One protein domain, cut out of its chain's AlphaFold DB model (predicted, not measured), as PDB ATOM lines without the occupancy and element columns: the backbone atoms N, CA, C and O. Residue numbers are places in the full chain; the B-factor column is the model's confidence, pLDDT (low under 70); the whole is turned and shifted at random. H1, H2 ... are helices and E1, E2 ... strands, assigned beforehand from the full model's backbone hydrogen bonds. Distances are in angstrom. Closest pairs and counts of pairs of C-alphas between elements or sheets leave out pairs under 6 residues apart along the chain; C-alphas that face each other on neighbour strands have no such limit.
ATOM      1  N   LEU A 194      41.964 -12.720  68.609       85.19
ATOM      2  CA  LEU A 194      42.678 -13.963  68.264       85.19
ATOM      3  C   LEU A 194      43.585 -13.826  67.021       85.19
ATOM      4  O   LEU A 194      43.634 -14.723  66.183       85.19
ATOM      5  N   HIS A 195      44.272 -12.685  66.889       84.06
ATOM      6  CA  HIS A 195      45.134 -12.334  65.746       84.06
ATOM      7  C   HIS A 195      44.421 -12.202  64.390       84.06
ATOM      8  O   HIS A 195      45.064 -12.242  63.342       84.06
ATOM      9  N   ASN A 196      43.103 -12.021  64.395       89.50
ATOM     10  CA  ASN A 196      42.326 -11.794  63.188       89.50
ATOM     11  C   ASN A 196      42.104 -10.305  62.914       89.50
ATOM     12  O   ASN A 196      42.223  -9.431  63.779       89.50
ATOM     13  N   VAL A 197      41.725 -10.043  61.668       92.38
ATOM     14  CA  VAL A 197      41.191  -8.761  61.221       92.38
ATOM     15  C   VAL A 197      39.678  -8.902  61.102       92.38
ATOM     16  O   VAL A 197      39.184  -9.885  60.545       92.38
ATOM     17  N   PHE A 198      38.949  -7.922  61.623       94.12
ATOM     18  CA  PHE A 198      37.492  -7.851  61.554       94.12
ATOM     19  C   PHE A 198      37.057  -6.678  60.687       94.12
ATOM     20  O   PHE A 198      37.775  -5.685  60.549       94.12
ATOM     21  N   LEU A 199      35.866  -6.800  60.115       94.75
ATOM     22  CA  LEU A 199      35.222  -5.731  59.371       94.75
ATOM     23  C   LEU A 199      34.405  -4.862  60.336       94.75
ATOM     24  O   LEU A 199      33.539  -5.380  61.037       94.75
ATOM     25  N   ASP A 200      34.670  -3.556  60.353       93.19
ATOM     26  CA  ASP A 200      33.809  -2.567  61.023       93.19
ATOM     27  C   ASP A 200      32.639  -2.193  60.106       93.19
ATOM     28  O   ASP A 200      31.475  -2.204  60.493       93.19
ATOM     29  N   ARG A 201      32.973  -1.893  58.845       94.56
ATOM     30  CA  ARG A 201      32.036  -1.430  57.822       94.56
ATOM     31  C   ARG A 201      32.578  -1.689  56.422       94.56
ATOM     32  O   ARG A 201      33.783  -1.577  56.195       94.56
ATOM     33  N   LEU A 202      31.691  -1.974  55.473       96.50
ATOM     34  CA  LEU A 202      32.017  -2.095  54.052       96.50
ATOM     35  C   LEU A 202      31.179  -1.118  53.227       96.50
ATOM     36  O   LEU A 202      29.967  -1.246  53.164       96.50
ATOM     37  N   GLU A 203      31.811  -0.176  52.545       95.88
ATOM     38  CA  GLU A 203      31.110   0.730  51.629       95.88
ATOM     39  C   GLU A 203      31.257   0.239  50.191       95.88
ATOM     40  O   GLU A 203      32.372  -0.019  49.721       95.88
ATOM     41  N   ILE A 204      30.140   0.139  49.476       93.62
ATOM     42  CA  ILE A 204      30.129  -0.195  48.053       93.62
ATOM     43  C   ILE A 204      30.071   1.117  47.272       93.62
ATOM     44  O   ILE A 204      29.083   1.845  47.324       93.62
ATOM     45  N   ILE A 205      31.138   1.422  46.537       92.81
ATOM     46  CA  ILE A 205      31.254   2.657  45.761       92.81
ATOM     47  C   ILE A 205      30.711   2.393  44.360       92.81
ATOM     48  O   ILE A 205      31.231   1.546  43.623       92.81
ATOM     49  N   ARG A 206      29.656   3.127  43.996       88.31
ATOM     50  CA  ARG A 206      28.964   2.992  42.712       88.31
ATOM     51  C   ARG A 206      28.993   4.298  41.937       88.31
ATOM     52  O   ARG A 206      28.859   5.374  42.509       88.31
ATOM     53  N   SER A 207      29.119   4.176  40.623       87.69
ATOM     54  CA  SER A 207      29.039   5.281  39.671       87.69
ATOM     55  C   SER A 207      28.200   4.834  38.484       87.69
ATOM     56  O   SER A 207      28.381   3.726  37.979       87.69
ATOM     57  N   ALA A 208      27.234   5.656  38.068       82.81
ATOM     58  CA  ALA A 208      26.342   5.360  36.941       82.81
ATOM     59  C   ALA A 208      25.728   3.936  36.977       82.81
ATOM     60  O   ALA A 208      25.657   3.255  35.955       82.81
ATOM     61  N   ASN A 209      25.289   3.486  38.161       78.69
ATOM     62  CA  ASN A 209      24.711   2.157  38.413       78.69
ATOM     63  C   ASN A 209      25.653   0.959  38.166       78.69
ATOM     64  O   ASN A 209      25.183  -0.161  37.971       78.69
ATOM     65  N   VAL A 210      26.968   1.174  38.228       85.75
ATOM     66  CA  VAL A 210      27.992   0.120  38.199       85.75
ATOM     67  C   VAL A 210      28.837   0.206  39.469       85.75
ATOM     68  O   VAL A 210      29.211   1.299  39.896       85.75
ATOM     69  N   THR A 211      29.146  -0.937  40.082       88.44
ATOM     70  CA  THR A 211      30.088  -1.006  41.206       88.44
ATOM     71  C   THR A 211      31.509  -0.841  40.699       88.44
ATOM     72  O   THR A 211      32.011  -1.665  39.935       88.44
ATOM     73  N   GLU A 212      32.178   0.211  41.157       89.69
ATOM     74  CA  GLU A 212      33.578   0.442  40.819       89.69
ATOM     75  C   GLU A 212      34.493  -0.286  41.807       89.69
ATOM     76  O   GLU A 212      35.391  -1.030  41.400       89.69
ATOM     77  N   GLN A 213      34.273  -0.060  43.109       93.88
ATOM     78  CA  GLN A 213      35.184  -0.489  44.172       93.88
ATOM     79  C   GLN A 213      34.441  -0.768  45.483       93.88
ATOM     80  O   GLN A 213      33.379  -0.208  45.755       93.88
ATOM     81  N   LEU A 214      35.036  -1.611  46.323       96.25
ATOM     82  CA  LEU A 214      34.590  -1.901  47.682       96.25
ATOM     83  C   LEU A 214      35.616  -1.345  48.671       96.25
ATOM     84  O   LEU A 214      36.800  -1.685  48.601       96.25
ATOM     85  N   ARG A 215      35.164  -0.506  49.604       97.81
ATOM     86  CA  ARG A 215      35.992   0.099  50.654       97.81
ATOM     87  C   ARG A 215      35.746  -0.606  51.986       97.81
ATOM     88  O   ARG A 215      34.684  -0.482  52.586       97.81
ATOM     89  N   PHE A 216      36.761  -1.321  52.448       97.88
ATOM     90  CA  PHE A 216      36.792  -2.090  53.683       97.88
ATOM     91  C   PHE A 216      37.352  -1.229  54.813       97.88
ATOM     92  O   PHE A 216      38.516  -0.823  54.761       97.88
ATOM     93  N   HIS A 217      36.555  -0.988  55.850       97.31
ATOM     94  CA  HIS A 217      37.020  -0.423  57.114       97.31
ATOM     95  C   HIS A 217      37.316  -1.567  58.072       97.31
ATOM     96  O   HIS A 217      36.416  -2.289  58.498       97.31
ATOM     97  N   LEU A 218      38.598  -1.770  58.348       95.94
ATOM     98  CA  LEU A 218      39.120  -2.941  59.034       95.94
ATOM     99  C   LEU A 218      39.607  -2.571  60.429       95.94
ATOM    100  O   LEU A 218      40.171  -1.494  60.643       95.94
ATOM    101  N   VAL A 219      39.429  -3.504  61.359       93.69
ATOM    102  CA  VAL A 219      39.878  -3.382  62.744       93.69
ATOM    103  C   VAL A 219      40.720  -4.590  63.109       93.69
ATOM    104  O   VAL A 219      40.335  -5.735  62.868       93.69
ATOM    105  N   THR A 220      41.864  -4.342  63.726       91.69
ATOM    106  CA  THR A 220      42.731  -5.387  64.267       91.69
ATOM    107  C   THR A 220      43.344  -4.931  65.580       91.69
ATOM    108  O   THR A 220      43.237  -3.764  65.961       91.69
ATOM    109  N   GLN A 221      43.983  -5.860  66.270       88.69
ATOM    110  CA  GLN A 221      44.673  -5.605  67.516       88.69
ATOM    111  C   GLN A 221      46.176  -5.802  67.329       88.69
ATOM    112  O   GLN A 221      46.603  -6.702  66.604       88.69
ATOM    113  N   ASP A 222      46.971  -4.962  67.988       81.62
ATOM    114  CA  ASP A 222      48.424  -5.044  67.907       81.62
ATOM    115  C   ASP A 222      48.953  -6.385  68.421       81.62
ATOM    116  O   ASP A 222      48.671  -6.827  69.536       81.62
ATOM    117  N   LEU A 223      49.772  -7.014  67.579       69.75
ATOM    118  CA  LEU A 223      50.564  -8.190  67.909       69.75
ATOM    119  C   LEU A 223      51.694  -7.752  68.849       69.75
ATOM    120  O   LEU A 223      52.722  -7.284  68.377       69.75
ATOM    121  N   HIS A 224      51.501  -7.910  70.161       61.47
ATOM    122  CA  HIS A 224      52.514  -7.693  71.205       61.47
ATOM    123  C   HIS A 224      53.154  -6.292  71.264       61.47
ATOM    124  O   HIS A 224      54.108  -6.003  70.546       61.47
ATOM    125  N   THR A 225      52.782  -5.488  72.269       53.22
ATOM    126  CA  THR A 225      53.582  -4.292  72.617       53.22
ATOM    127  C   THR A 225      54.050  -4.214  74.070       53.22
ATOM    128  O   THR A 225      54.990  -3.475  74.334       53.22
ATOM    129  N   SER A 226      53.513  -5.003  75.010       54.69
ATOM    130  CA  SER A 226      54.096  -5.286  76.342       54.69
ATOM    131  C   SER A 226      53.167  -6.213  77.133       54.69
ATOM    132  O   SER A 226      51.958  -6.136  76.964       54.69
ATOM    133  N   LEU A 227      53.698  -7.044  78.040       57.75
ATOM    134  CA  LEU A 227      52.893  -7.891  78.950       57.75
ATOM    135  C   LEU A 227      52.077  -7.088  79.986       57.75
ATOM    136  O   LEU A 227      51.317  -7.664  80.756       57.75
ATOM    137  N   THR A 228      52.271  -5.771  80.034       56.44
ATOM    138  CA  THR A 228      51.720  -4.861  81.045       56.44
ATOM    139  C   THR A 228      50.713  -3.856  80.488       56.44
ATOM    140  O   THR A 228      50.111  -3.128  81.269       56.44
ATOM    141  N   LEU A 229      50.556  -3.767  79.162       63.62
ATOM    142  CA  LEU A 229      49.657  -2.812  78.513       63.62
ATOM    143  C   LEU A 229      48.632  -3.561  77.676       63.62
ATOM    144  O   LEU A 229      48.995  -4.458  76.913       63.62
ATOM    145  N   ASP A 230      47.372  -3.150  77.794       65.81
ATOM    146  CA  ASP A 230      46.317  -3.682  76.947       65.81
ATOM    147  C   ASP A 230      46.645  -3.403  75.469       65.81
ATOM    148  O   ASP A 230      46.995  -2.268  75.108       65.81
ATOM    149  N   PRO A 231      46.576  -4.433  74.608       75.69
ATOM    150  CA  PRO A 231      46.981  -4.296  73.223       75.69
ATOM    151  C   PRO A 231      46.067  -3.313  72.485       75.69
ATOM    152  O   PRO A 231      44.839  -3.418  72.526       75.69
ATOM    153  N   GLN A 232      46.684  -2.344  71.811       82.19
ATOM    154  CA  GLN A 232      45.977  -1.242  71.164       82.19
ATOM    155  C   GLN A 232      45.195  -1.721  69.939       82.19
ATOM    156  O   GLN A 232      45.650  -2.580  69.179       82.19
ATOM    157  N   ILE A 233      44.015  -1.134  69.743       87.69
ATOM    158  CA  ILE A 233      43.158  -1.395  68.586       87.69
ATOM    159  C   ILE A 233      43.590  -0.472  67.444       87.69
ATOM    160  O   ILE A 233      43.626   0.750  67.599       87.69
ATOM    161  N   ARG A 234      43.867  -1.044  66.270       89.50
ATOM    162  CA  ARG A 234      44.148  -0.297  65.039       89.50
ATOM    163  C   ARG A 234      42.989  -0.399  64.069       89.50
ATOM    164  O   ARG A 234      42.473  -1.483  63.810       89.50
ATOM    165  N   ARG A 235      42.636   0.746  63.489       92.75
ATOM    166  CA  ARG A 235      41.639   0.869  62.426       92.75
ATOM    167  C   ARG A 235      42.311   1.387  61.168       92.75
ATOM    168  O   ARG A 235      43.127   2.305  61.240       92.75
ATOM    169  N   PHE A 236      42.000   0.785  60.032       94.94
ATOM    170  CA  PHE A 236      42.557   1.191  58.748       94.94
ATOM    171  C   PHE A 236      41.595   0.851  57.617       94.94
ATOM    172  O   PHE A 236      40.776  -0.060  57.724       94.94
ATOM    173  N   THR A 237      41.713   1.582  56.515       97.69
ATOM    174  CA  THR A 237      40.822   1.437  55.365       97.69
ATOM    175  C   THR A 237      41.585   0.879  54.175       97.69
ATOM    176  O   THR A 237      42.707   1.301  53.880       97.69
ATOM    177  N   ARG A 238      40.972  -0.072  53.474       97.50
ATOM    178  CA  ARG A 238      41.493  -0.664  52.239       97.50
ATOM    179  C   ARG A 238      40.423  -0.651  51.169       97.50
ATOM    180  O   ARG A 238      39.240  -0.690  51.475       97.50
ATOM    181  N   VAL A 239      40.840  -0.584  49.915       97.06
ATOM    182  CA  VAL A 239      39.921  -0.537  48.783       97.06
ATOM    183  C   VAL A 239      40.309  -1.622  47.797       97.06
ATOM    184  O   VAL A 239      41.495  -1.797  47.517       97.06
ATOM    185  N   LEU A 240      39.319  -2.362  47.308       97.19
ATOM    186  CA  LEU A 240      39.494  -3.393  46.294       97.19
ATOM    187  C   LEU A 240      38.525  -3.163  45.143       97.19
ATOM    188  O   LEU A 240      37.344  -2.898  45.351       97.19
ATOM    189  N   SER A 241      39.039  -3.319  43.933       95.19
ATOM    190  CA  SER A 241      38.283  -3.171  42.692       95.19
ATOM    191  C   SER A 241      38.126  -4.523  42.008       95.19
ATOM    192  O   SER A 241      38.910  -5.452  42.231       95.19
ATOM    193  N   PHE A 242      37.155  -4.626  41.106       93.25
ATOM    194  CA  PHE A 242      37.128  -5.732  40.151       93.25
ATOM    195  C   PHE A 242      38.403  -5.735  39.298       93.25
ATOM    196  O   PHE A 242      38.939  -4.682  38.955       93.25
ATOM    197  N   GLY A 243      38.908  -6.924  38.974       93.88
ATOM    198  CA  GLY A 243      40.174  -7.084  38.255       93.88
ATOM    199  C   GLY A 243      41.433  -7.005  39.129       93.88
ATOM    200  O   GLY A 243      42.522  -7.244  38.609       93.88
ATOM    201  N   ALA A 244      41.313  -6.716  40.434       96.38
ATOM    202  CA  ALA A 244      42.447  -6.740  41.360       96.38
ATOM    203  C   ALA A 244      43.137  -8.112  41.356       96.38
ATOM    204  O   ALA A 244      42.473  -9.149  41.246       96.38
ATOM    205  N   SER A 245      44.465  -8.129  41.466       97.25
ATOM    206  CA  SER A 245      45.224  -9.379  41.520       97.25
ATOM    207  C   SER A 245      45.097 -10.051  42.890       97.25
ATOM    208  O   SER A 245      44.730  -9.427  43.889       97.25
ATOM    209  N   VAL A 246      45.457 -11.333  42.969       96.75
ATOM    210  CA  VAL A 246      45.584 -12.036  44.258       96.75
ATOM    211  C   VAL A 246      46.530 -11.300  45.206       96.75
ATOM    212  O   VAL A 246      46.247 -11.215  46.398       96.75
ATOM    213  N   GLN A 247      47.641 -10.763  44.695       96.94
ATOM    214  CA  GLN A 247      48.627 -10.041  45.496       96.94
ATOM    215  C   GLN A 247      48.026  -8.775  46.105       96.94
ATOM    216  O   GLN A 247      48.252  -8.520  47.285       96.94
ATOM    217  N   ASP A 248      47.218  -8.036  45.341       97.19
ATOM    218  CA  ASP A 248      46.535  -6.836  45.838       97.19
ATOM    219  C   ASP A 248      45.551  -7.190  46.956       97.19
ATOM    220  O   ASP A 248      45.520  -6.533  47.998       97.19
ATOM    221  N   VAL A 249      44.788  -8.275  46.779       96.94
ATOM    222  CA  VAL A 249      43.842  -8.753  47.796       96.94
ATOM    223  C   VAL A 249      44.569  -9.201  49.064       96.94
ATOM    224  O   VAL A 249      44.170  -8.803  50.158       96.94
ATOM    225  N   LEU A 250      45.648  -9.978  48.942       96.75
ATOM    226  CA  LEU A 250      46.445 -10.422  50.089       96.75
ATOM    227  C   LEU A 250      47.135  -9.249  50.801       96.75
ATOM    228  O   LEU A 250      47.221  -9.244  52.026       96.75
ATOM    229  N   ALA A 251      47.603  -8.243  50.060       95.88
ATOM    230  CA  ALA A 251      48.206  -7.043  50.635       95.88
ATOM    231  C   ALA A 251      47.176  -6.159  51.359       95.88
ATOM    232  O   ALA A 251      47.505  -5.500  52.348       95.88
ATOM    233  N   ALA A 252      45.931  -6.138  50.875       95.50
ATOM    234  CA  ALA A 252      44.847  -5.379  51.481       95.50
ATOM    235  C   ALA A 252      44.257  -6.078  52.718       95.50
ATOM    236  O   ALA A 252      44.121  -5.441  53.762       95.50
ATOM    237  N   LEU A 253      43.894  -7.358  52.603       95.25
ATOM    238  CA  LEU A 253      43.084  -8.072  53.602       95.25
ATOM    239  C   LEU A 253      43.870  -9.109  54.418       95.25
ATOM    240  O   LEU A 253      43.370  -9.581  55.437       95.25
ATOM    241  N   GLY A 254      45.086  -9.461  54.001       93.69
ATOM    242  CA  GLY A 254      45.860 -10.553  54.588       93.69
ATOM    243  C   GLY A 254      45.499 -11.920  54.002       93.69
ATOM    244  O   GLY A 254      44.891 -12.029  52.940       93.69
ATOM    245  N   SER A 255      45.917 -12.990  54.680       93.38
ATOM    246  CA  SER A 255      45.639 -14.362  54.244       93.38
ATOM    247  C   SER A 255      44.164 -14.732  54.438       93.38
ATOM    248  O   SER A 255      43.616 -14.454  55.508       93.38
ATOM    249  N   PRO A 256      43.528 -15.425  53.476       95.62
ATOM    250  CA  PRO A 256      42.165 -15.905  53.648       95.62
ATOM    251  C   PRO A 256      42.095 -17.010  54.701       95.62
ATOM    252  O   PRO A 256      43.027 -17.800  54.862       95.62
ATOM    253  N   SER A 257      40.948 -17.122  55.368       94.00
ATOM    254  CA  SER A 257      40.693 -18.197  56.331       94.00
ATOM    255  C   SER A 257      40.616 -19.563  55.646       94.00
ATOM    256  O   SER A 257      40.990 -20.584  56.224       94.00
ATOM    257  N   ARG A 258      40.110 -19.596  54.408       94.50
ATOM    258  CA  ARG A 258      40.025 -20.804  53.584       94.50
ATOM    259  C   ARG A 258      40.108 -20.460  52.100       94.50
ATOM    260  O   ARG A 258      39.665 -19.396  51.677       94.50
ATOM    261  N   VAL A 259      40.652 -21.389  51.316       94.19
ATOM    262  CA  VAL A 259      40.605 -21.352  49.851       94.19
ATOM    263  C   VAL A 259      39.734 -22.502  49.356       94.19
ATOM    264  O   VAL A 259      39.903 -23.645  49.791       94.19
ATOM    265  N   PHE A 260      38.796 -22.209  48.458       90.94
ATOM    266  CA  PHE A 260      37.899 -23.202  47.870       90.94
ATOM    267  C   PHE A 260      37.972 -23.169  46.345       90.94
ATOM    268  O   PHE A 260      37.697 -22.144  45.733       90.94
ATOM    269  N   TYR A 261      38.300 -24.298  45.722       87.56
ATOM    270  CA  TYR A 261      38.362 -24.426  44.265       87.56
ATOM    271  C   TYR A 261      37.037 -24.953  43.725       87.56
ATOM    272  O   TYR A 261      36.524 -25.966  44.206       87.56
ATOM    273  N   LYS A 262      36.499 -24.301  42.693       83.44
ATOM    274  CA  LYS A 262      35.268 -24.732  42.030       83.44
ATOM    275  C   LYS A 262      35.529 -26.045  41.288       83.44
ATOM    276  O   LYS A 262      36.186 -26.069  40.254       83.44
ATOM    277  N   THR A 263      35.040 -27.155  41.826       68.25
ATOM    278  CA  THR A 263      35.314 -28.490  41.276       68.25
ATOM    279  C   THR A 263      34.503 -28.804  40.022       68.25
ATOM    280  O   THR A 263      34.976 -29.551  39.170       68.25
ATOM    281  N   GLU A 264      33.307 -28.230  39.873       63.09
ATOM    282  CA  GLU A 264      32.385 -28.585  38.793       63.09
ATOM    283  C   GLU A 264      31.628 -27.366  38.260       63.09
ATOM    284  O   GLU A 264      31.096 -26.540  39.007       63.09
ATOM    285  N   ASP A 265      31.546 -27.274  36.936       64.94
ATOM    286  CA  ASP A 265      30.561 -26.431  36.275       64.94
ATOM    287  C   ASP A 265      29.272 -27.246  36.135       64.94
ATOM    288  O   ASP A 265      29.183 -28.155  35.309       64.94
ATOM    289  N   LYS A 266      28.279 -26.931  36.976       65.31
ATOM    290  CA  LYS A 266      26.982 -27.622  37.018       65.31
ATOM    291  C   LYS A 266      26.245 -27.578  35.674       65.31
ATOM    292  O   LYS A 266      25.402 -28.438  35.444       65.31
ATOM    293  N   MET A 267      26.589 -26.660  34.764       61.25
ATOM    294  CA  MET A 267      26.021 -26.607  33.413       61.25
ATOM    295  C   MET A 267      26.690 -27.569  32.427       61.25
ATOM    296  O   MET A 267      26.119 -27.847  31.368       61.25
ATOM    297  N   LYS A 268      27.843 -28.167  32.767       63.22
ATOM    298  CA  LYS A 268      28.490 -29.180  31.915       63.22
ATOM    299  C   LYS A 268      27.584 -30.365  31.629       63.22
ATOM    300  O   LYS A 268      27.648 -30.916  30.534       63.22
ATOM    301  N   ILE A 269      26.690 -30.723  32.548       63.03
ATOM    302  CA  ILE A 269      25.721 -31.808  32.338       63.03
ATOM    303  C   ILE A 269      24.753 -31.537  31.178       63.03
ATOM    304  O   ILE A 269      24.098 -32.469  30.723       63.03
ATOM    305  N   HIS A 270      24.662 -30.298  30.689       69.75
ATOM    306  CA  HIS A 270      23.851 -29.919  29.532       69.75
ATOM    307  C   HIS A 270      24.674 -29.777  28.245       69.75
ATOM    308  O   HIS A 270      24.110 -29.794  27.156       69.75
ATOM    309  N   LEU A 271      26.007 -29.705  28.340       71.25
ATOM    310  CA  LEU A 271      26.881 -29.649  27.169       71.25
ATOM    311  C   LEU A 271      26.920 -31.001  26.437       71.25
ATOM    312  O   LEU A 271      26.715 -32.039  27.071       71.25
ATOM    313  N   PRO A 272      27.204 -31.039  25.125       75.88
ATOM    314  CA  PRO A 272      27.418 -32.287  24.394       75.88
ATOM    315  C   PRO A 272      28.544 -33.133  25.008       75.88
ATOM    316  O   PRO A 272      29.483 -32.607  25.607       75.88
ATOM    317  N   GLN A 273      28.475 -34.456  24.844       69.00
ATOM    318  CA  GLN A 273      29.355 -35.409  25.537       69.00
ATOM    319  C   GLN A 273      30.857 -35.188  25.274       69.00
ATOM    320  O   GLN A 273      31.664 -35.404  26.174       69.00
ATOM    321  N   SER A 274      31.229 -34.678  24.098       70.25
ATOM    322  CA  SER A 274      32.604 -34.274  23.770       70.25
ATOM    323  C   SER A 274      33.141 -33.171  24.694       70.25
ATOM    324  O   SER A 274      34.266 -33.270  25.171       70.25
ATOM    325  N   TYR A 275      32.318 -32.174  25.023       63.25
ATOM    326  CA  TYR A 275      32.673 -31.069  25.923       63.25
ATOM    327  C   TYR A 275      32.618 -31.458  27.410       63.25
ATOM    328  O   TYR A 275      33.260 -30.819  28.243       63.25
ATOM    329  N   ARG A 276      31.881 -32.520  27.773       63.22
ATOM    330  CA  ARG A 276      31.867 -33.056  29.151       63.22
ATOM    331  C   ARG A 276      33.157 -33.781  29.519       63.22
ATOM    332  O   ARG A 276      33.548 -33.760  30.679       63.22
ATOM    333  N   LEU A 277      33.788 -34.431  28.539       64.44
ATOM    334  CA  LEU A 277      35.031 -35.184  28.723       64.44
ATOM    335  C   LEU A 277      36.258 -34.265  28.850       64.44
ATOM    336  O   LEU A 277      37.260 -34.660  29.453       64.44
ATOM    337  N   GLU A 278      36.171 -33.030  28.346       59.09
ATOM    338  CA  GLU A 278      37.180 -32.001  28.592       59.09
ATOM    339  C   GLU A 278      37.137 -31.542  30.056       59.09
ATOM    340  O   GLU A 278      36.285 -30.757  30.497       59.09
ATOM    341  N   HIS A 279      38.097 -32.036  30.835       58.00
ATOM    342  CA  HIS A 279      38.341 -31.546  32.183       58.00
ATOM    343  C   HIS A 279      39.007 -30.168  32.085       58.00
ATOM    344  O   HIS A 279      40.036 -30.035  31.412       58.00
ATOM    345  N   PRO A 280      38.453 -29.126  32.733       61.47
ATOM    346  CA  PRO A 280      39.096 -27.829  32.722       61.47
ATOM    347  C   PRO A 280      40.401 -27.967  33.511       61.47
ATOM    348  O   PRO A 280      40.398 -28.390  34.664       61.47
ATOM    349  N   ARG A 281      41.537 -27.634  32.890       65.56
ATOM    350  CA  ARG A 281      42.856 -27.729  33.547       65.56
ATOM    351  C   ARG A 281      43.012 -26.757  34.723       65.56
ATOM    352  O   ARG A 281      43.982 -26.860  35.464       65.56
ATOM    353  N   ARG A 282      42.108 -25.783  34.843       71.94
ATOM    354  CA  ARG A 282      42.106 -24.734  35.860       71.94
ATOM    355  C   ARG A 282      40.669 -24.452  36.280       71.94
ATOM    356  O   ARG A 282      39.785 -24.422  35.426       71.94
ATOM    357  N   SER A 283      40.463 -24.248  37.571       83.12
ATOM    358  CA  SER A 283      39.178 -23.892  38.157       83.12
ATOM    359  C   SER A 283      39.272 -22.561  38.880       83.12
ATOM    360  O   SER A 283      40.274 -22.273  39.539       83.12
ATOM    361  N   ASP A 284      38.214 -21.763  38.753       89.62
ATOM    362  CA  ASP A 284      38.052 -20.555  39.553       89.62
ATOM    363  C   ASP A 284      38.050 -20.937  41.032       89.62
ATOM    364  O   ASP A 284      37.642 -22.046  41.408       89.62
ATOM    365  N   TYR A 285      38.502 -20.029  41.884       92.81
ATOM    366  CA  TYR A 285      38.625 -20.310  43.308       92.81
ATOM    367  C   TYR A 285      38.241 -19.109  44.154       92.81
ATOM    368  O   TYR A 285      38.392 -17.958  43.755       92.81
ATOM    369  N   PHE A 286      37.740 -19.407  45.344       94.69
ATOM    370  CA  PHE A 286      37.328 -18.439  46.336       94.69
ATOM    371  C   PHE A 286      38.383 -18.300  47.417       94.69
ATOM    372  O   PHE A 286      38.925 -19.298  47.900       94.69
ATOM    373  N   PHE A 287      38.612 -17.064  47.834       97.44
ATOM    374  CA  PHE A 287      39.173 -16.741  49.137       97.44
ATOM    375  C   PHE A 287      38.023 -16.430  50.086       97.44
ATOM    376  O   PHE A 287      37.255 -15.506  49.827       97.44
ATOM    377  N   ASN A 288      37.906 -17.205  51.162       95.56
ATOM    378  CA  ASN A 288      36.879 -17.032  52.180       95.56
ATOM    379  C   ASN A 288      37.466 -16.279  53.380       95.56
ATOM    380  O   ASN A 288      38.408 -16.766  54.016       95.56
ATOM    381  N   TYR A 289      36.902 -15.116  53.703       96.06
ATOM    382  CA  TYR A 289      37.261 -14.306  54.868       96.06
ATOM    383  C   TYR A 289      36.116 -14.341  55.882       96.06
ATOM    384  O   TYR A 289      35.254 -13.460  55.908       96.06
ATOM    385  N   PHE A 290      36.107 -15.370  56.734       93.81
ATOM    386  CA  PHE A 290      35.007 -15.610  57.674       93.81
ATOM    387  C   PHE A 290      34.798 -14.445  58.647       93.81
ATOM    388  O   PHE A 290      33.661 -14.066  58.897       93.81
ATOM    389  N   THR A 291      35.872 -13.826  59.139       93.88
ATOM    390  CA  THR A 291      35.812 -12.693  60.083       93.88
ATOM    391  C   THR A 291      35.364 -11.379  59.446       93.88
ATOM    392  O   THR A 291      34.918 -10.478  60.156       93.88
ATOM    393  N   LEU A 292      35.462 -11.267  58.117       95.44
ATOM    394  CA  LEU A 292      34.979 -10.112  57.359       95.44
ATOM    395  C   LEU A 292      33.559 -10.328  56.821       95.44
ATOM    396  O   LEU A 292      32.912  -9.368  56.417       95.44
ATOM    397  N   GLY A 293      33.079 -11.574  56.794       94.31
ATOM    398  CA  GLY A 293      31.807 -11.916  56.165       94.31
ATOM    399  C   GLY A 293      31.848 -11.836  54.640       94.31
ATOM    400  O   GLY A 293      30.827 -11.530  54.031       94.31
ATOM    401  N   VAL A 294      33.013 -12.061  54.018       94.94
ATOM    402  CA  VAL A 294      33.207 -11.859  52.572       94.94
ATOM    403  C   VAL A 294      33.891 -13.055  51.915       94.94
ATOM    404  O   VAL A 294      34.904 -13.539  52.421       94.94
ATOM    405  N   ASP A 295      33.401 -13.476  50.745       94.75
ATOM    406  CA  ASP A 295      34.173 -14.305  49.813       94.75
ATOM    407  C   ASP A 295      34.546 -13.533  48.551       94.75
ATOM    408  O   ASP A 295      33.778 -12.719  48.038       94.75
ATOM    409  N   ILE A 296      35.729 -13.825  48.019       95.62
ATOM    410  CA  ILE A 296      36.258 -13.201  46.806       95.62
ATOM    411  C   ILE A 296      36.571 -14.300  45.798       95.62
ATOM    412  O   ILE A 296      37.396 -15.172  46.075       95.62
ATOM    413  N   LEU A 297      35.914 -14.270  44.640       94.56
ATOM    414  CA  LEU A 297      36.151 -15.198  43.537       94.56
ATOM    415  C   LEU A 297      37.236 -14.660  42.610       94.56
ATOM    416  O   LEU A 297      37.165 -13.516  42.152       94.56
ATOM    417  N   PHE A 298      38.174 -15.531  42.266       94.50
ATOM    418  CA  PHE A 298      39.208 -15.278  41.277       94.50
ATOM    419  C   PHE A 298      39.004 -16.149  40.045       94.50
ATOM    420  O   PHE A 298      38.740 -17.348  40.158       94.50
ATOM    421  N   ASP A 299      39.196 -15.546  38.874       91.06
ATOM    422  CA  ASP A 299      39.295 -16.279  37.612       91.06
ATOM    423  C   ASP A 299      40.567 -17.140  37.577       91.06
ATOM    424  O   ASP A 299      41.669 -16.684  37.900       91.06
ATOM    425  N   ALA A 300      40.426 -18.380  37.120       88.38
ATOM    426  CA  ALA A 300      41.524 -19.334  37.008       88.38
ATOM    427  C   ALA A 300      42.566 -18.966  35.936       88.38
ATOM    428  O   ALA A 300      43.667 -19.534  35.916       88.38
ATOM    429  N   ARG A 301      42.220 -18.090  34.982       88.25
ATOM    430  CA  ARG A 301      43.127 -17.710  33.891       88.25
ATOM    431  C   ARG A 301      44.054 -16.569  34.284       88.25
ATOM    432  O   ARG A 301      45.257 -16.699  34.047       88.25
ATOM    433  N   TYR A 302      43.509 -15.492  34.841       91.81
ATOM    434  CA  TYR A 302      44.276 -14.288  35.176       91.81
ATOM    435  C   TYR A 302      44.505 -14.087  36.674       91.81
ATOM    436  O   TYR A 302      45.260 -13.189  37.034       91.81
ATOM    437  N   HIS A 303      43.909 -14.914  37.542       94.06
ATOM    438  CA  HIS A 303      43.997 -14.762  38.999       94.06
ATOM    439  C   HIS A 303      43.553 -13.365  39.457       94.06
ATOM    440  O   HIS A 303      44.178 -12.733  40.309       94.06
ATOM    441  N   GLN A 304      42.471 -12.879  38.851       96.25
ATOM    442  CA  GLN A 304      41.903 -11.563  39.106       96.25
ATOM    443  C   GLN A 304      40.507 -11.681  39.700       96.25
ATOM    444  O   GLN A 304      39.768 -12.612  39.367       96.25
ATOM    445  N   VAL A 305      40.156 -10.726  40.560       95.31
ATOM    446  CA  VAL A 305      38.848 -10.673  41.212       95.31
ATOM    447  C   VAL A 305      37.742 -10.495  40.177       95.31
ATOM    448  O   VAL A 305      37.727  -9.513  39.432       95.31
ATOM    449  N   THR A 306      36.792 -11.423  40.169       92.00
ATOM    450  CA  THR A 306      35.608 -11.378  39.299       92.00
ATOM    451  C   THR A 306      34.320 -11.142  40.069       92.00
ATOM    452  O   THR A 306      33.382 -10.564  39.518       92.00
ATOM    453  N   LYS A 307      34.267 -11.578  41.331       91.94
ATOM    454  CA  LYS A 307      33.053 -11.529  42.141       91.94
ATOM    455  C   LYS A 307      33.349 -11.366  43.624       91.94
ATOM    456  O   LYS A 307      34.241 -12.025  44.153       91.94
ATOM    457  N   PHE A 308      32.543 -10.536  44.276       93.44
ATOM    458  CA  PHE A 308      32.464 -10.445  45.732       93.44
ATOM    459  C   PHE A 308      31.168 -11.081  46.212       93.44
ATOM    460  O   PHE A 308      30.140 -10.956  45.550       93.44
ATOM    461  N   VAL A 309      31.250 -11.763  47.348       91.88
ATOM    462  CA  VAL A 309      30.146 -12.414  48.043       91.88
ATOM    463  C   VAL A 309      30.066 -11.832  49.446       91.88
ATOM    464  O   VAL A 309      31.010 -12.026  50.204       91.88
ATOM    465  N   LEU A 310      28.992 -11.130  49.807       93.38
ATOM    466  CA  LEU A 310      28.835 -10.564  51.158       93.38
ATOM    467  C   LEU A 310      27.817 -11.381  51.949       93.38
ATOM    468  O   LEU A 310      26.735 -11.648  51.440       93.38
ATOM    469  N   HIS A 311      28.141 -11.764  53.179       90.25
ATOM    470  CA  HIS A 311      27.309 -12.640  54.007       90.25
ATOM    471  C   HIS A 311      26.595 -11.855  55.107       90.25
ATOM    472  O   HIS A 311      27.214 -11.069  55.828       90.25
ATOM    473  N   THR A 312      25.292 -12.084  55.277       88.38
ATOM    474  CA  THR A 312      24.501 -11.423  56.334       88.38
ATOM    475  C   THR A 312      24.469 -12.220  57.637       88.38
ATOM    476  O   THR A 312      24.166 -11.644  58.684       88.38
ATOM    477  N   ASN A 313      24.837 -13.505  57.616       88.81
ATOM    478  CA  ASN A 313      24.878 -14.382  58.789       88.81
ATOM    479  C   ASN A 313      23.557 -14.339  59.575       88.81
ATOM    480  O   ASN A 313      23.542 -14.068  60.780       88.81
ATOM    481  N   GLN A 314      22.424 -14.507  58.896       83.19
ATOM    482  CA  GLN A 314      21.127 -14.546  59.576       83.19
ATOM    483  C   GLN A 314      20.846 -15.953  60.114       83.19
ATOM    484  O   GLN A 314      21.152 -16.938  59.441       83.19
ATOM    485  N   PRO A 315      20.250 -16.086  61.310       82.00
ATOM    486  CA  PRO A 315      19.676 -17.356  61.735       82.00
ATOM    487  C   PRO A 315      18.738 -17.917  60.659       82.00
ATOM    488  O   PRO A 315      17.891 -17.196  60.138       82.00
ATOM    489  N   GLY A 316      18.912 -19.192  60.320       75.00
ATOM    490  CA  GLY A 316      18.173 -19.857  59.243       75.00
ATOM    491  C   GLY A 316      18.878 -19.855  57.882       75.00
ATOM    492  O   GLY A 316      18.497 -20.612  56.993       75.00
ATOM    493  N   GLU A 317      19.952 -19.085  57.717       74.75
ATOM    494  CA  GLU A 317      20.839 -19.205  56.561       74.75
ATOM    495  C   GLU A 317      21.711 -20.469  56.683       74.75
ATOM    496  O   GLU A 317      22.176 -20.821  57.771       74.75
ATOM    497  N   TYR A 318      21.988 -21.156  55.570       73.69
ATOM    498  CA  TYR A 318      22.857 -22.344  55.579       73.69
ATOM    499  C   TYR A 318      24.278 -22.033  56.077       73.69
ATOM    500  O   TYR A 318      24.922 -22.866  56.716       73.69
ATOM    501  N   SER A 319      24.764 -20.828  55.782       78.88
ATOM    502  CA  SER A 319      26.082 -20.331  56.176       78.88
ATOM    503  C   SER A 319      26.110 -19.779  57.610       78.88
ATOM    504  O   SER A 319      27.168 -19.328  58.063       78.88
ATOM    505  N   PHE A 320      24.982 -19.815  58.340       85.38
ATOM    506  CA  PHE A 320      24.903 -19.268  59.690       85.38
ATOM    507  C   PHE A 320      25.997 -19.860  60.578       85.38
ATOM    508  O   PHE A 320      26.252 -21.069  60.570       85.38
ATOM    509  N   ASN A 321      26.642 -18.994  61.358       88.19
ATOM    510  CA  ASN A 321      27.750 -19.326  62.249       88.19
ATOM    511  C   ASN A 321      29.060 -19.747  61.538       88.19
ATOM    512  O   ASN A 321      30.043 -20.068  62.210       88.19
ATOM    513  N   ALA A 322      29.115 -19.743  60.201       88.75
ATOM    514  CA  ALA A 322      30.374 -19.877  59.465       88.75
ATOM    515  C   ALA A 322      31.057 -18.516  59.262       88.75
ATOM    516  O   ALA A 322      32.283 -18.430  59.357       88.75
ATOM    517  N   TYR A 323      30.268 -17.466  59.030       91.50
ATOM    518  CA  TYR A 323      30.734 -16.109  58.755       91.50
ATOM    519  C   TYR A 323      30.310 -15.134  59.850       91.50
ATOM    520  O   TYR A 323      29.240 -15.265  60.438       91.50
ATOM    521  N   HIS A 324      31.112 -14.096  60.058       92.00
ATOM    522  CA  HIS A 324      30.650 -12.869  60.686       92.00
ATOM    523  C   HIS A 324      29.725 -12.116  59.729       92.00
ATOM    524  O   HIS A 324      29.858 -12.206  58.509       92.00
ATOM    525  N   ARG A 325      28.792 -11.343  60.284       91.88
ATOM    526  CA  ARG A 325      27.935 -10.465  59.489       91.88
ATOM    527  C   ARG A 325      28.768  -9.377  58.816       91.88
ATOM    528  O   ARG A 325      29.423  -8.590  59.496       91.88
ATOM    529  N   CYS A 326      28.680  -9.293  57.496       93.25
ATOM    530  CA  CYS A 326      29.255  -8.200  56.730       93.25
ATOM    531  C   CYS A 326      28.373  -6.953  56.868       93.25
ATOM    532  O   CYS A 326      27.254  -6.935  56.365       93.25
ATOM    533  N   LEU A 327      28.871  -5.903  57.522       92.75
ATOM    534  CA  LEU A 327      28.172  -4.622  57.693       92.75
ATOM    535  C   LEU A 327      28.347  -3.734  56.453       92.75
ATOM    536  O   LEU A 327      29.103  -2.764  56.477       92.75
ATOM    537  N   PHE A 328      27.700  -4.115  55.347       94.44
ATOM    538  CA  PHE A 328      27.804  -3.383  54.085       94.44
ATOM    539  C   PHE A 328      26.821  -2.208  53.974       94.44
ATOM    540  O   PHE A 328      25.736  -2.221  54.551       94.44
ATOM    541  N   GLU A 329      27.197  -1.220  53.172       94.06
ATOM    542  CA  GLU A 329      26.393  -0.062  52.790       94.06
ATOM    543  C   GLU A 329      26.394   0.033  51.260       94.06
ATOM    544  O   GLU A 329      27.428   0.287  50.635       94.06
ATOM    545  N   LEU A 330      25.233  -0.229  50.658       90.44
ATOM    546  CA  LEU A 330      25.012  -0.210  49.217       90.44
ATOM    547  C   LEU A 330      24.101   0.966  48.842       90.44
ATOM    548  O   LEU A 330      22.893   0.873  49.056       90.44
ATOM    549  N   PRO A 331      24.629   2.047  48.253       88.75
ATOM    550  CA  PRO A 331      23.793   3.114  47.729       88.75
ATOM    551  C   PRO A 331      23.030   2.668  46.473       88.75
ATOM    552  O   PRO A 331      23.605   2.093  45.542       88.75
ATOM    553  N   LEU A 332      21.730   2.956  46.436       82.81
ATOM    554  CA  LEU A 332      20.854   2.769  45.285       82.81
ATOM    555  C   LEU A 332      20.349   4.126  44.780       82.81
ATOM    556  O   LEU A 332      19.819   4.935  45.544       82.81
ATOM    557  N   SER A 333      20.479   4.344  43.470       73.31
ATOM    558  CA  SER A 333      19.988   5.542  42.786       73.31
ATOM    559  C   SER A 333      18.464   5.485  42.634       73.31
ATOM    560  O   SER A 333      17.942   4.540  42.039       73.31
ATOM    561  N   ASN A 334      17.741   6.511  43.090       62.19
ATOM    562  CA  ASN A 334      16.311   6.639  42.800       62.19
ATOM    563  C   ASN A 334      16.125   7.170  41.371       62.19
ATOM    564  O   ASN A 334      16.389   8.342  41.104       62.19
ATOM    565  N   SER A 335      15.615   6.352  40.450       51.00
ATOM    566  CA  SER A 335      15.006   6.871  39.222       51.00
ATOM    567  C   SER A 335      13.516   7.100  39.476       51.00
ATOM    568  O   SER A 335      12.684   6.274  39.100       51.00
ATOM    569  N   SER A 336      13.150   8.188  40.155       43.06
ATOM    570  CA  SER A 336      11.746   8.604  40.156       43.06
ATOM    571  C   SER A 336      11.385   9.055  38.741       43.06
ATOM    572  O   SER A 336      11.890  10.069  38.257       43.06
ATOM    573  N   VAL A 337      10.537   8.279  38.072       41.22
ATOM    574  CA  VAL A 337       9.901   8.630  36.803       41.22
ATOM    575  C   VAL A 337       9.099   9.914  37.021       41.22
ATOM    576  O   VAL A 337       8.072   9.908  37.692       41.22
ATOM    577  N   GLU A 366      19.453   9.505  48.601       70.56
ATOM    578  CA  GLU A 366      20.176   8.273  48.300       70.56
ATOM    579  C   GLU A 366      19.734   7.163  49.265       70.56
ATOM    580  O   GLU A 366      19.811   7.292  50.488       70.56
ATOM    581  N   PHE A 367      19.224   6.055  48.724       85.06
ATOM    582  CA  PHE A 367      18.802   4.926  49.544       85.06
ATOM    583  C   PHE A 367      19.971   3.993  49.806       85.06
ATOM    584  O   PHE A 367      20.472   3.369  48.877       85.06
ATOM    585  N   VAL A 368      20.358   3.830  51.067       88.31
ATOM    586  CA  VAL A 368      21.429   2.900  51.430       88.31
ATOM    587  C   VAL A 368      20.838   1.577  51.899       88.31
ATOM    588  O   VAL A 368      20.148   1.498  52.918       88.31
ATOM    589  N   VAL A 369      21.136   0.515  51.159       89.12
ATOM    590  CA  VAL A 369      20.825  -0.854  51.547       89.12
ATOM    591  C   VAL A 369      21.899  -1.373  52.490       89.12
ATOM    592  O   VAL A 369      23.092  -1.287  52.213       89.12
ATOM    593  N   THR A 370      21.453  -1.934  53.608       90.06
ATOM    594  CA  THR A 370      22.292  -2.530  54.651       90.06
ATOM    595  C   THR A 370      21.834  -3.972  54.914       90.06
ATOM    596  O   THR A 370      20.747  -4.351  54.461       90.06
ATOM    597  N   PRO A 371      22.578  -4.783  55.695       86.56
ATOM    598  CA  PRO A 371      22.195  -6.160  56.047       86.56
ATOM    599  C   PRO A 371      20.855  -6.294  56.777       86.56
ATOM    600  O   PRO A 371      20.397  -7.406  57.034       86.56
ATOM    601  N   PHE A 372      20.277  -5.172  57.204       87.69
ATOM    602  CA  PHE A 372      19.087  -5.109  58.045       87.69
ATOM    603  C   PHE A 372      17.830  -4.715  57.263       87.69
ATOM    604  O   PHE A 372      16.718  -4.809  57.785       87.69
ATOM    605  N   VAL A 373      17.989  -4.256  56.019       84.44
ATOM    606  CA  VAL A 373      16.867  -3.827  55.184       84.44
ATOM    607  C   VAL A 373      16.090  -5.054  54.706       84.44
ATOM    608  O   VAL A 373      16.659  -6.015  54.197       84.44
ATOM    609  N   LYS A 374      14.762  -5.029  54.865       82.38
ATOM    610  CA  LYS A 374      13.880  -6.099  54.377       82.38
ATOM    611  C   LYS A 374      13.777  -6.075  52.855       82.38
ATOM    612  O   LYS A 374      13.755  -4.997  52.259       82.38
ATOM    613  N   TRP A 375      13.605  -7.249  52.245       79.19
ATOM    614  CA  TRP A 375      13.541  -7.371  50.788       79.19
ATOM    615  C   TRP A 375      12.396  -6.543  50.205       79.19
ATOM    616  O   TRP A 375      12.585  -5.854  49.213       79.19
ATOM    617  N   PHE A 376      11.242  -6.506  50.876       80.62
ATOM    618  CA  PHE A 376      10.106  -5.674  50.470       80.62
ATOM    619  C   PHE A 376      10.469  -4.193  50.242       80.62
ATOM    620  O   PHE A 376      10.053  -3.607  49.246       80.62
ATOM    621  N   ALA A 377      11.283  -3.596  51.121       81.56
ATOM    622  CA  ALA A 377      11.683  -2.190  51.009       81.56
ATOM    623  C   ALA A 377      12.648  -1.946  49.838       81.56
ATOM    624  O   ALA A 377      12.619  -0.882  49.220       81.56
ATOM    625  N   ILE A 378      13.488  -2.936  49.526       81.88
ATOM    626  CA  ILE A 378      14.372  -2.922  48.357       81.88
ATOM    627  C   ILE A 378      13.525  -3.082  47.094       81.88
ATOM    628  O   ILE A 378      13.595  -2.257  46.187       81.88
ATOM    629  N   ARG A 379      12.652  -4.094  47.067       79.00
ATOM    630  CA  ARG A 379      11.765  -4.396  45.945       79.00
ATOM    631  C   ARG A 379      10.926  -3.189  45.548       79.00
ATOM    632  O   ARG A 379      10.933  -2.855  44.376       79.00
ATOM    633  N   GLN A 380      10.290  -2.492  46.489       80.00
ATOM    634  CA  GLN A 380       9.498  -1.290  46.181       80.00
ATOM    635  C   GLN A 380      10.272  -0.217  45.401       80.00
ATOM    636  O   GLN A 380       9.671   0.550  44.657       80.00
ATOM    637  N   ARG A 381      11.598  -0.148  45.564       75.62
ATOM    638  CA  ARG A 381      12.445   0.844  44.889       75.62
ATOM    639  C   ARG A 381      13.029   0.339  43.575       75.62
ATOM    640  O   ARG A 381      13.322   1.147  42.701       75.62
ATOM    641  N   ILE A 382      13.201  -0.975  43.434       74.44
ATOM    642  CA  ILE A 382      13.828  -1.591  42.259       74.44
ATOM    643  C   ILE A 382      12.797  -2.265  41.335       74.44
ATOM    644  O   ILE A 382      13.150  -2.665  40.239       74.44
ATOM    645  N   GLU A 383      11.512  -2.360  41.692       68.75
ATOM    646  CA  GLU A 383      10.504  -3.128  40.930       68.75
ATOM    647  C   GLU A 383      10.406  -2.739  39.441       68.75
ATOM    648  O   GLU A 383      10.121  -3.588  38.605       68.75
ATOM    649  N   HIS A 384      10.727  -1.490  39.084       64.69
ATOM    650  CA  HIS A 384      10.770  -1.016  37.693       64.69
ATOM    651  C   HIS A 384      12.071  -1.344  36.929       64.69
ATOM    652  O   HIS A 384      12.146  -1.106  35.726       64.69
ATOM    653  N   LEU A 385      13.099  -1.845  37.617       62.56
ATOM    654  CA  LEU A 385      14.463  -2.077  37.123       62.56
ATOM    655  C   LEU A 385      14.931  -3.540  37.270       62.56
ATOM    656  O   LEU A 385      16.033  -3.858  36.826       62.56
ATOM    657  N   VAL A 386      14.142  -4.419  37.901       61.53
ATOM    658  CA  VAL A 386      14.453  -5.856  38.034       61.53
ATOM    659  C   VAL A 386      13.881  -6.628  36.843       61.53
ATOM    660  O   VAL A 386      12.678  -6.571  36.588       61.53
ATOM    661  N   ASP A 387      14.723  -7.399  36.151       55.16
ATOM    662  CA  ASP A 387      14.266  -8.362  35.144       55.16
ATOM    663  C   ASP A 387      13.445  -9.494  35.802       55.16
ATOM    664  O   ASP A 387      13.807 -10.072  36.824       55.16
ATOM    665  N   VAL A 388      12.300  -9.784  35.189       54.22
ATOM    666  CA  VAL A 388      11.008 -10.137  35.812       54.22
ATOM    667  C   VAL A 388      10.893 -11.524  36.487       54.22
ATOM    668  O   VAL A 388       9.868 -11.791  37.111       54.22
ATOM    669  N   GLU A 389      11.899 -12.405  36.474       56.66
ATOM    670  CA  GLU A 389      11.770 -13.738  37.102       56.66
ATOM    671  C   GLU A 389      12.923 -14.090  38.060       56.66
ATOM    672  O   GLU A 389      14.079 -14.151  37.635       56.66
ATOM    673  N   PRO A 390      12.638 -14.375  39.351       60.03
ATOM    674  CA  PRO A 390      13.672 -14.770  40.293       60.03
ATOM    675  C   PRO A 390      14.263 -16.129  39.926       60.03
ATOM    676  O   PRO A 390      13.547 -17.121  39.745       60.03
ATOM    677  N   VAL A 391      15.591 -16.211  39.912       59.00
ATOM    678  CA  VAL A 391      16.289 -17.485  39.735       59.00
ATOM    679  C   VAL A 391      16.261 -18.240  41.062       59.00
ATOM    680  O   VAL A 391      16.720 -17.736  42.083       59.00
ATOM    681  N   VAL A 392      15.722 -19.461  41.070       57.09
ATOM    682  CA  VAL A 392      15.721 -20.313  42.271       57.09
ATOM    683  C   VAL A 392      17.090 -20.984  42.410       57.09
ATOM    684  O   VAL A 392      17.417 -21.873  41.621       57.09
ATOM    685  N   ILE A 393      17.881 -20.574  43.407       57.22
ATOM    686  CA  ILE A 393      19.251 -21.080  43.634       57.22
ATOM    687  C   ILE A 393      19.223 -22.467  44.290       57.22
ATOM    688  O   ILE A 393      19.972 -23.368  43.901       57.22
ATOM    689  N   HIS A 394      18.325 -22.666  45.256       55.38
ATOM    690  CA  HIS A 394      18.178 -23.922  45.985       55.38
ATOM    691  C   HIS A 394      16.781 -24.509  45.776       55.38
ATOM    692  O   HIS A 394      15.785 -23.973  46.254       55.38
ATOM    693  N   ARG A 395      16.718 -25.635  45.050       48.97
ATOM    694  CA  ARG A 395      15.519 -26.478  44.924       48.97
ATOM    695  C   ARG A 395      15.663 -27.714  45.805       48.97
ATOM    696  O   ARG A 395      16.741 -28.297  45.891       48.97
ATOM    697  N   GLU A 396      14.566 -28.101  46.445       45.75
ATOM    698  CA  GLU A 396      14.468 -29.278  47.305       45.75
ATOM    699  C   GLU A 396      14.995 -30.544  46.605       45.75
ATOM    700  O   GLU A 396      14.534 -30.906  45.521       45.75
ATOM    701  N   ALA A 397      15.922 -31.261  47.243       40.31
ATOM    702  CA  ALA A 397      16.284 -32.621  46.855       40.31
ATOM    703  C   ALA A 397      15.917 -33.580  47.999       40.31
ATOM    704  O   ALA A 397      16.462 -33.490  49.099       40.31
ATOM    705  N   LYS A 398      14.999 -34.527  47.759       41.12
ATOM    706  CA  LYS A 398      14.753 -35.645  48.695       41.12
ATOM    707  C   LYS A 398      16.074 -36.429  48.850       41.12
ATOM    708  O   LYS A 398      16.650 -36.771  47.818       41.12
ATOM    709  N   PRO A 399      16.591 -36.704  50.070       45.81
ATOM    710  CA  PRO A 399      15.857 -36.991  51.307       45.81
ATOM    711  C   PRO A 399      15.992 -35.937  52.428       45.81
ATOM    712  O   PRO A 399      15.438 -36.144  53.505       45.81
ATOM    713  N   GLN A 400      16.703 -34.823  52.216       49.25
ATOM    714  CA  GLN A 400      16.804 -33.734  53.197       49.25
ATOM    715  C   GLN A 400      15.840 -32.613  52.803       49.25
ATOM    716  O   GLN A 400      16.119 -31.822  51.909       49.25
ATOM    717  N   LYS A 401      14.678 -32.568  53.462       47.09
ATOM    718  CA  LYS A 401      13.745 -31.441  53.360       47.09
ATOM    719  C   LYS A 401      14.498 -30.197  53.840       47.09
ATOM    720  O   LYS A 401      14.863 -30.155  55.011       47.09
ATOM    721  N   ASN A 402      14.796 -29.248  52.947       52.09
ATOM    722  CA  ASN A 402      15.387 -27.972  53.346       52.09
ATOM    723  C   ASN A 402      14.403 -27.305  54.321       52.09
ATOM    724  O   ASN A 402      13.301 -26.966  53.887       52.09
ATOM    725  N   PRO A 403      14.735 -27.152  55.615       53.50
ATOM    726  CA  PRO A 403      13.792 -26.601  56.585       53.50
ATOM    727  C   PRO A 403      13.493 -25.116  56.329       53.50
ATOM    728  O   PRO A 403      12.533 -24.596  56.884       53.50
ATOM    729  N   PHE A 404      14.281 -24.454  55.473       56.06
ATOM    730  CA  PHE A 404      14.228 -23.013  55.233       56.06
ATOM    731  C   PHE A 404      13.509 -22.604  53.935       56.06
ATOM    732  O   PHE A 404      13.369 -21.415  53.679       56.06
ATOM    733  N   GLY A 405      13.010 -23.562  53.140       60.44
ATOM    734  CA  GLY A 405      12.287 -23.278  51.891       60.44
ATOM    735  C   GLY A 405      13.191 -22.968  50.683       60.44
ATOM    736  O   GLY A 405      14.401 -23.202  50.729       60.44
ATOM    737  N   PRO A 406      12.618 -22.534  49.548       62.38
ATOM    738  CA  PRO A 406      13.383 -22.134  48.373       62.38
ATOM    739  C   PRO A 406      14.050 -20.766  48.566       62.38
ATOM    740  O   PRO A 406      13.479 -19.838  49.133       62.38
ATOM    741  N   THR A 407      15.252 -20.640  48.014       68.50
ATOM    742  CA  THR A 407      15.990 -19.378  47.935       68.50
ATOM    743  C   THR A 407      15.782 -18.746  46.562       68.50
ATOM    744  O   THR A 407      16.051 -19.392  45.539       68.50
ATOM    745  N   HIS A 408      15.357 -17.485  46.535       72.56
ATOM    746  CA  HIS A 408      15.139 -16.698  45.322       72.56
ATOM    747  C   HIS A 408      16.280 -15.708  45.103       72.56
ATOM    748  O   HIS A 408      16.788 -15.135  46.056       72.56
ATOM    749  N   ALA A 409      16.673 -15.479  43.854       74.94
ATOM    750  CA  ALA A 409      17.694 -14.500  43.510       74.94
ATOM    751  C   ALA A 409      17.177 -13.482  42.503       74.94
ATOM    752  O   ALA A 409      16.559 -13.852  41.502       74.94
ATOM    753  N   PHE A 410      17.471 -12.214  42.762       76.12
ATOM    754  CA  PHE A 410      17.020 -11.074  41.979       76.12
ATOM    755  C   PHE A 410      18.223 -10.276  41.485       76.12
ATOM    756  O   PHE A 410      19.070  -9.861  42.275       76.12
ATOM    757  N   GLY A 411      18.305 -10.072  40.174       74.06
ATOM    758  CA  GLY A 411      19.355  -9.267  39.559       74.06
ATOM    759  C   GLY A 411      19.016  -7.777  39.570       74.06
ATOM    760  O   GLY A 411      17.876  -7.387  39.328       74.06
ATOM    761  N   TYR A 412      20.022  -6.945  39.808       76.00
ATOM    762  CA  TYR A 412      19.975  -5.495  39.668       76.00
ATOM    763  C   TYR A 412      21.319  -5.002  39.135       76.00
ATOM    764  O   TYR A 412      22.302  -4.940  39.874       76.00
ATOM    765  N   TYR A 413      21.368  -4.652  37.850       80.75
ATOM    766  CA  TYR A 413      22.611  -4.326  37.145       80.75
ATOM    767  C   TYR A 413      23.696  -5.401  37.349       80.75
ATOM    768  O   TYR A 413      23.599  -6.495  36.802       80.75
ATOM    769  N   ASP A 414      24.728  -5.076  38.122       80.19
ATOM    770  CA  ASP A 414      25.894  -5.889  38.458       80.19
ATOM    771  C   ASP A 414      25.784  -6.574  39.837       80.19
ATOM    772  O   ASP A 414      26.753  -7.164  40.309       80.19
ATOM    773  N   ILE A 415      24.622  -6.499  40.495       83.62
ATOM    774  CA  ILE A 415      24.357  -7.056  41.829       83.62
ATOM    775  C   ILE A 415      23.280  -8.134  41.747       83.62
ATOM    776  O   ILE A 415      22.285  -7.992  41.040       83.62
ATOM    777  N   ILE A 416      23.448  -9.196  42.531       81.69
ATOM    778  CA  ILE A 416      22.424 -10.207  42.781       81.69
ATOM    779  C   ILE A 416      22.056 -10.169  44.263       81.69
ATOM    780  O   ILE A 416      22.913 -10.340  45.134       81.69
ATOM    781  N   PHE A 417      20.769  -9.963  44.524       79.31
ATOM    782  CA  PHE A 417      20.152 -10.056  45.839       79.31
ATOM    783  C   PHE A 417      19.606 -11.466  46.034       79.31
ATOM    784  O   PHE A 417      18.841 -11.950  45.201       79.31
ATOM    785  N   GLU A 418      19.957 -12.109  47.140       76.31
ATOM    786  CA  GLU A 418      19.393 -13.396  47.540       76.31
ATOM    787  C   GLU A 418      18.308 -13.190  48.618       76.31
ATOM    788  O   GLU A 418      18.512 -12.502  49.615       76.31
ATOM    789  N   ASP A 419      17.120 -13.745  48.399       71.81
ATOM    790  CA  ASP A 419      15.987 -13.708  49.321       71.81
ATOM    791  C   ASP A 419      15.676 -15.127  49.805       71.81
ATOM    792  O   ASP A 419      15.357 -16.029  49.018       71.81
ATOM    793  N   ILE A 420      15.761 -15.320  51.118       63.84
ATOM    794  CA  ILE A 420      15.437 -16.583  51.775       63.84
ATOM    795  C   ILE A 420      14.013 -16.449  52.306       63.84
ATOM    796  O   ILE A 420      13.767 -15.906  53.382       63.84
ATOM    797  N   SER A 421      13.052 -16.942  51.527       55.44
ATOM    798  CA  SER A 421      11.652 -16.979  51.940       55.44
ATOM    799  C   SER A 421      11.447 -18.111  52.947       55.44
ATOM    800  O   SER A 421      11.297 -19.271  52.564       55.44
TER     801      SER A 421
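What this domain is: This is residues 194 to 337 and 366 to 421 of the 559 residues of an uncharacterized protein of Opisthorchis viverrini (UniProt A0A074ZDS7). A long, strongly twisted sheet, E3-E2-E1-E8-E9, stands beside a smaller sheet, E4-E5-E6-E7, and H1 packs on both. H4 packs on a third sheet, E10-E11-E12, and grazes the first; residues 269 to 275, around H2 and H3, stick out. The printed 200 residues hold four named helices and twelve named strands, in the order E1 E2 E3 H1 E4 H2 H3 E5 E6 E7 E8 E9 H4 E10 E11 E12. The first sheet is mixed, the other two antiparallel, and the class is mixed, helices and strands. The whole is only just compact, close to loose, with a radius of gyration of the C-alphas of 19.4 A and spans of 64 by 50 by 38 A.

How they stand to each other: E1, residues 198 to 207, E2, 210 to 221, and E3, 233 to 241, form a meander, each strand the antiparallel neighbour of the one before; N 203 and O 215 are 2.9 A apart, N 216 and O 238 2.7 A. H1, residues 246 to 253, is on this sheet at a height of 8.8 A; the closest C-alphas of E3 and H1 are those of Arg 238 and Ala 252, 5.8 A. H1 is also on the sheet of E4, 258 to 261, E5, 285 to 289, E6, 294 to 298, and E7, 305 to 310, at a height of 9.3 A, over E6 and along it at 7 degrees on the local plane. E5 E6 E7 are a second meander, with N 260 and O 286 3.0 A apart between E4 and E5, N 287 and O 296 2.9 A between E5 and E6, and N 295 and O 309 2.8 A between E6 and E7. H2, 266 to 270, and H3, 273 to 277, touch only at the corner, only just, with 3 pairs of C-alphas within 8 A; the closest are those of Lys 268 and Arg 276, 5.8 A. E8, 328 to 332, is parallel to E1, with N 329 and O 202 2.8 A apart, and antiparallel to E9, 367 to 369, with N 330 and O 369 2.8 A apart. H4, 375 to 382, is on the sheet of a third meander, E10, 391 to 394, E11, 407 to 412, and E12, 415 to 420, at a height of 10.4 A over E11 and E12; the closest C-alphas of H4 and E12 are those of Trp 375 and Asp 419, 6.9 A. There N 391 and O 409 are 3.0 A apart, and N 410 and O 417 2.8 A. E7 and E12 are apart. Every O i to N i+4 pair is within hydrogen-bond range in H1 and H3; H4 has 3 of 4, H2 0 of 1, with 1 of 2 O i to N i+3 pairs.

Where its parts are: E1 begins at C-alpha 198 (37.492, -7.851, 61.554) and is 26.9 A long, E2 34.2 A, E3 26.4 A. E11 is 16.6 A long and E12, 16.4 A, ends at C-alpha 420 (15.437, -16.583, 51.775).

The domain as a whole: The C-alphas farthest apart are those of Thr 228 and Pro 272, 67.5 A. Residues 338 to 365 are not printed; C-alphas 337 and 366 are 15.4 A apart across this cut. The links E2 to E3, E7 to E8 and E10 to E11 are long. Mean pLDDT of the printed part is 80.2; 55 residues are under 70, among them 223 to 230, 263 to 270 and 383 to 407.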